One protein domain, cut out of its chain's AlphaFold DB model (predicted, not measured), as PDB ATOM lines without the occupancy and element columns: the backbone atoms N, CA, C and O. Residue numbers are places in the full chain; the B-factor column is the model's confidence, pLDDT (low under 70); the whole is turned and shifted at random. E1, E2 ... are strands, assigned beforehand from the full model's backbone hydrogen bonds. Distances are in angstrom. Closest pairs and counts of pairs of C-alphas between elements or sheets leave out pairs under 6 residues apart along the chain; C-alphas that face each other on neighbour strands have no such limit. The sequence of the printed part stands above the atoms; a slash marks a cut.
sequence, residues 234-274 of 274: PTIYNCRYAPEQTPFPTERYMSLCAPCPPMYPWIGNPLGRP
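What this domain is: This is residues 234 to 274 of the 274 residues of an uncharacterized protein of Orchesella cincta (UniProt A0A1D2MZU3). With little regular structure, this is one antiparallel hairpin, E1 and E2, with a looped turn at one end and a long tail, residues 257 to 274, that folds back over the hairpin. The printed part has 41 residues, with no named helix and two named strands, E1 then E2, holding 10 residues; the class is all strand. The whole is compact, with a radius of gyration of the C-alphas of 9.9 A, and elongated, spanning 31 by 19 by 14 A.

How they stand to each other: E1, residues 237 to 241, and E2, residues 252 to 256, form a hairpin, antiparallel at 160 degrees between their directions. C-alphas 238 and 255 face each other at 4.6 A. N 239 and O 254 are within hydrogen-bond range at 2.8 A, as are N 254 and O 239 at 3.0 A.

Where its parts are: E1 begins at C-alpha 237 (-0.453, 37.797, -10.836) and measures 12.5 A. E2 measures 13.0 A and ends at C-alpha 256 (-2.359, 34.215, -7.746).

The domain as a whole: The C-alphas farthest apart, of Pro 234 and Pro 249, are 32.1 A apart. The E1 to E2 link of 10 residues is short. The printed part has no cut, and no printed residue is under 70 in pLDDT.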
ATOM      1  N   PRO A 234      -9.031  34.856 -14.720       90.75
ATOM      2  CA  PRO A 234      -8.727  35.430 -16.032       90.75
ATOM      3  C   PRO A 234      -7.347  36.104 -16.083       90.75
ATOM      4  O   PRO A 234      -6.803  36.321 -17.162       90.75
ATOM      5  N   THR A 235      -6.776  36.454 -14.930       94.69
ATOM      6  CA  THR A 235      -5.472  37.110 -14.820       94.69
ATOM      7  C   THR A 235      -4.651  36.428 -13.740       94.69
ATOM      8  O   THR A 235      -5.124  36.255 -12.617       94.69
ATOM      9  N   ILE A 236      -3.416  36.075 -14.095       96.62
ATOM     10  CA  ILE A 236      -2.428  35.512 -13.178       96.62
ATOM     11  C   ILE A 236      -1.482  36.634 -12.753       96.62
ATOM     12  O   ILE A 236      -0.839  37.267 -13.589       96.62
ATOM     13  N   TYR A 237      -1.387  36.861 -11.449       97.38
ATOM     14  CA  TYR A 237      -0.453  37.797 -10.836       97.38
ATOM     15  C   TYR A 237       0.745  37.017 -10.304       97.38
ATOM     16  O   TYR A 237       0.575  36.143  -9.457       97.38
ATOM     17  N   ASN A 238       1.946  37.331 -10.790       97.94
ATOM     18  CA  ASN A 238       3.193  36.754 -10.292       97.94
ATOM     19  C   ASN A 238       3.834  37.730  -9.307       97.94
ATOM     20  O   ASN A 238       4.341  38.780  -9.694       97.94
ATOM     21  N   CYS A 239       3.777  37.383  -8.029       97.75
ATOM     22  CA  CYS A 239       4.184  38.231  -6.922       97.75
ATOM     23  C   CYS A 239       5.547  37.790  -6.405       97.75
ATOM     24  O   CYS A 239       5.729  36.614  -6.093       97.75
ATOM     25  N   ARG A 240       6.479  38.735  -6.289       98.00
ATOM     26  CA  ARG A 240       7.773  38.559  -5.623       98.00
ATOM     27  C   ARG A 240       7.726  39.271  -4.275       98.00
ATOM     28  O   ARG A 240       7.363  40.441  -4.228       98.00
ATOM     29  N   TYR A 241       8.121  38.574  -3.219       98.12
ATOM     30  CA  TYR A 241       8.200  39.096  -1.857       98.12
ATOM     31  C   TYR A 241       9.655  39.097  -1.417       98.12
ATOM     32  O   TYR A 241      10.284  38.035  -1.371       98.12
ATOM     33  N   ALA A 242      10.181  40.278  -1.110       97.44
ATOM     34  CA  ALA A 242      11.515  40.432  -0.545       97.44
ATOM     35  C   ALA A 242      11.586  39.839   0.882       97.44
ATOM     36  O   ALA A 242      10.530  39.640   1.493       97.44
ATOM     37  N   PRO A 243      12.786  39.553   1.428       96.81
ATOM     38  CA  PRO A 243      12.955  39.013   2.783       96.81
ATOM     39  C   PRO A 243      12.222  39.800   3.882       96.81
ATOM     40  O   PRO A 243      11.752  39.211   4.845       96.81
ATOM     41  N   GLU A 244      12.050  41.113   3.726       96.12
ATOM     42  CA  GLU A 244      11.342  41.971   4.689       96.12
ATOM     43  C   GLU A 244       9.815  41.797   4.634       96.12
ATOM     44  O   GLU A 244       9.106  42.157   5.571       96.12
ATOM     45  N   GLN A 245       9.297  41.240   3.538       96.56
ATOM     46  CA  GLN A 245       7.869  41.025   3.294       96.56
ATOM     47  C   GLN A 245       7.422  39.604   3.647       96.56
ATOM     48  O   GLN A 245       6.298  39.212   3.337       96.56
ATOM     49  N   THR A 246       8.294  38.791   4.238       96.25
ATOM     50  CA  THR A 246       8.066  37.360   4.426       96.25
ATOM     51  C   THR A 246       8.686  36.878   5.737       96.25
ATOM     52  O   THR A 246       9.709  37.402   6.160       96.25
ATOM     53  N   PRO A 247       8.123  35.857   6.408       93.69
ATOM     54  CA  PRO A 247       8.716  35.290   7.624       93.69
ATOM     55  C   PRO A 247       9.971  34.436   7.353       93.69
ATOM     56  O   PRO A 247      10.446  33.731   8.241       93.69
ATOM     57  N   PHE A 248      10.483  34.440   6.121       94.94
ATOM     58  CA  PHE A 248      11.598  33.615   5.681       94.94
ATOM     59  C   PHE A 248      12.844  34.465   5.407       94.94
ATOM     60  O   PHE A 248      12.725  35.603   4.969       94.94
ATOM     61  N   PRO A 249      14.053  33.901   5.562       94.69
ATOM     62  CA  PRO A 249      15.294  34.632   5.291       94.69
ATOM     63  C   PRO A 249      15.523  34.905   3.798       94.69
ATOM     64  O   PRO A 249      16.429  35.649   3.434       94.69
ATOM     65  N   THR A 250      14.752  34.260   2.924       95.81
ATOM     66  CA  THR A 250      14.891  34.354   1.474       95.81
ATOM     67  C   THR A 250      13.586  34.786   0.837       95.81
ATOM     68  O   THR A 250      12.500  34.542   1.371       95.81
ATOM     69  N   GLU A 251      13.707  35.406  -0.334       96.94
ATOM     70  CA  GLU A 251      12.558  35.837  -1.115       96.94
ATOM     71  C   GLU A 251      11.599  34.682  -1.433       96.94
ATOM     72  O   GLU A 251      11.951  33.494  -1.439       96.94
ATOM     73  N   ARG A 252      10.343  35.043  -1.679       97.56
ATOM     74  CA  ARG A 252       9.292  34.104  -2.065       97.56
ATOM     75  C   ARG A 252       8.577  34.591  -3.306       97.56
ATOM     76  O   ARG A 252       8.452  35.789  -3.538       97.56
ATOM     77  N   TYR A 253       8.061  33.633  -4.061       97.44
ATOM     78  CA  TYR A 253       7.256  33.879  -5.242       97.44
ATOM     79  C   TYR A 253       5.906  33.194  -5.085       97.44
ATOM     80  O   TYR A 253       5.828  32.090  -4.542       97.44
ATOM     81  N   MET A 254       4.841  33.845  -5.544       97.12
ATOM     82  CA  MET A 254       3.510  33.247  -5.613       97.12
ATOM     83  C   MET A 254       2.791  33.679  -6.880       97.12
ATOM     84  O   MET A 254       2.810  34.858  -7.228       97.12
ATOM     85  N   SER A 255       2.102  32.735  -7.512       97.50
ATOM     86  CA  SER A 255       1.176  33.003  -8.609       97.50
ATOM     87  C   SER A 255      -0.256  32.955  -8.082       97.50
ATOM     88  O   SER A 255      -0.641  31.985  -7.430       97.50
ATOM     89  N   LEU A 256      -1.033  34.007  -8.335       96.88
ATOM     90  CA  LEU A 256      -2.359  34.215  -7.746       96.88
ATOM     91  C   LEU A 256      -3.381  34.631  -8.813       96.88
ATOM     92  O   LEU A 256      -3.034  35.234  -9.824       96.88
ATOM     93  N   CYS A 257      -4.661  34.408  -8.530       96.62
ATOM     94  CA  CYS A 257      -5.814  34.901  -9.294       96.62
ATOM     95  C   CYS A 257      -6.390  36.208  -8.707       96.62
ATOM     96  O   CYS A 257      -7.553  36.572  -8.915       96.62
ATOM     97  N   ALA A 258      -5.591  36.896  -7.895       95.00
ATOM     98  CA  ALA A 258      -5.911  38.158  -7.247       95.00
ATOM     99  C   ALA A 258      -4.645  39.032  -7.173       95.00
ATOM    100  O   ALA A 258      -3.545  38.479  -7.230       95.00
ATOM    101  N   PRO A 259      -4.782  40.367  -7.047       95.88
ATOM    102  CA  PRO A 259      -3.640  41.264  -6.905       95.88
ATOM    103  C   PRO A 259      -2.691  40.838  -5.782       95.88
ATOM    104  O   PRO A 259      -3.130  40.292  -4.768       95.88
ATOM    105  N   CYS A 260      -1.400  41.120  -5.964       97.69
ATOM    106  CA  CYS A 260      -0.374  40.778  -4.988       97.69
ATOM    107  C   CYS A 260      -0.652  41.455  -3.637       97.69
ATOM    108  O   CYS A 260      -0.711  42.688  -3.595       97.69
ATOM    109  N   PRO A 261      -0.824  40.694  -2.541       97.81
ATOM    110  CA  PRO A 261      -0.858  41.273  -1.208       97.81
ATOM    111  C   PRO A 261       0.500  41.912  -0.857       97.81
ATOM    112  O   PRO A 261       1.521  41.557  -1.448       97.81
ATOM    113  N   PRO A 262       0.538  42.869   0.084       97.44
ATOM    114  CA  PRO A 262       1.775  43.553   0.467       97.44
ATOM    115  C   PRO A 262       2.782  42.654   1.199       97.44
ATOM    116  O   PRO A 262       3.987  42.859   1.057       97.44
ATOM    117  N   MET A 263       2.298  41.661   1.950       98.00
ATOM    118  CA  MET A 263       3.113  40.687   2.682       98.00
ATOM    119  C   MET A 263       2.876  39.278   2.139       98.00
ATOM    120  O   MET A 263       1.790  38.980   1.643       98.00
ATOM    121  N   TYR A 264       3.863  38.393   2.269       97.88
ATOM    122  CA  TYR A 264       3.723  36.982   1.927       97.88
ATOM    123  C   TYR A 264       2.674  36.329   2.848       97.88
ATOM    124  O   TYR A 264       2.872  36.293   4.067       97.88
ATOM    125  N   PRO A 265       1.563  35.807   2.299       97.94
ATOM    126  CA  PRO A 265       0.536  35.119   3.069       97.94
ATOM    127  C   PRO A 265       1.081  33.920   3.857       97.94
ATOM    128  O   PRO A 265       1.615  32.974   3.278       97.94
ATOM    129  N   TRP A 266       0.913  33.924   5.180       97.44
ATOM    130  CA  TRP A 266       1.439  32.867   6.051       97.44
ATOM    131  C   TRP A 266       0.628  32.691   7.339       97.44
ATOM    132  O   TRP A 266      -0.386  33.356   7.553       97.44
ATOM    133  N   ILE A 267       1.071  31.784   8.216       96.00
ATOM    134  CA  ILE A 267       0.443  31.563   9.520       96.00
ATOM    135  C   ILE A 267       0.396  32.871  10.327       96.00
ATOM    136  O   ILE A 267       1.401  33.560  10.478       96.00
ATOM    137  N   GLY A 268      -0.794  33.230  10.818       95.00
ATOM    138  CA  GLY A 268      -1.044  34.501  11.512       95.00
ATOM    139  C   GLY A 268      -1.338  35.704  10.604       95.00
ATOM    140  O   GLY A 268      -1.852  36.699  11.101       95.00
ATOM    141  N   ASN A 269      -1.082  35.612   9.294       97.06
ATOM    142  CA  ASN A 269      -1.478  36.607   8.292       97.06
ATOM    143  C   ASN A 269      -1.837  35.914   6.957       97.06
ATOM    144  O   ASN A 269      -1.105  36.037   5.968       97.06
ATOM    145  N   PRO A 270      -2.949  35.152   6.900       97.12
ATOM    146  CA  PRO A 270      -3.254  34.263   5.773       97.12
ATOM    147  C   PRO A 270      -3.566  34.981   4.461       97.12
ATOM    148  O   PRO A 270      -3.593  34.341   3.411       97.12
ATOM    149  N   LEU A 271      -3.794  36.296   4.512       97.75
ATOM    150  CA  LEU A 271      -4.084  37.142   3.355       97.75
ATOM    151  C   LEU A 271      -2.987  38.173   3.066       97.75
ATOM    152  O   LEU A 271      -3.165  38.995   2.170       97.75
ATOM    153  N   GLY A 272      -1.872  38.140   3.802       97.12
ATOM    154  CA  GLY A 272      -0.728  39.009   3.536       97.12
ATOM    155  C   GLY A 272      -1.024  40.502   3.703       97.12
ATOM    156  O   GLY A 272      -0.521  41.312   2.930       97.12
ATOM    157  N   ARG A 273      -1.877  40.875   4.663       94.88
ATOM    158  CA  ARG A 273      -2.256  42.274   4.938       94.88
ATOM    159  C   ARG A 273      -1.090  43.060   5.581       94.88
ATOM    160  O   ARG A 273      -0.201  42.403   6.126       94.88
ATOM    161  N   PRO A 274      -1.083  44.409   5.494       88.25
ATOM    162  CA  PRO A 274      -0.101  45.262   6.172       88.25
ATOM    163  C   PRO A 274      -0.061  45.061   7.688       88.25
ATOM    164  O   PRO A 274      -1.126  44.730   8.262       88.25
TER     165      PRO A 274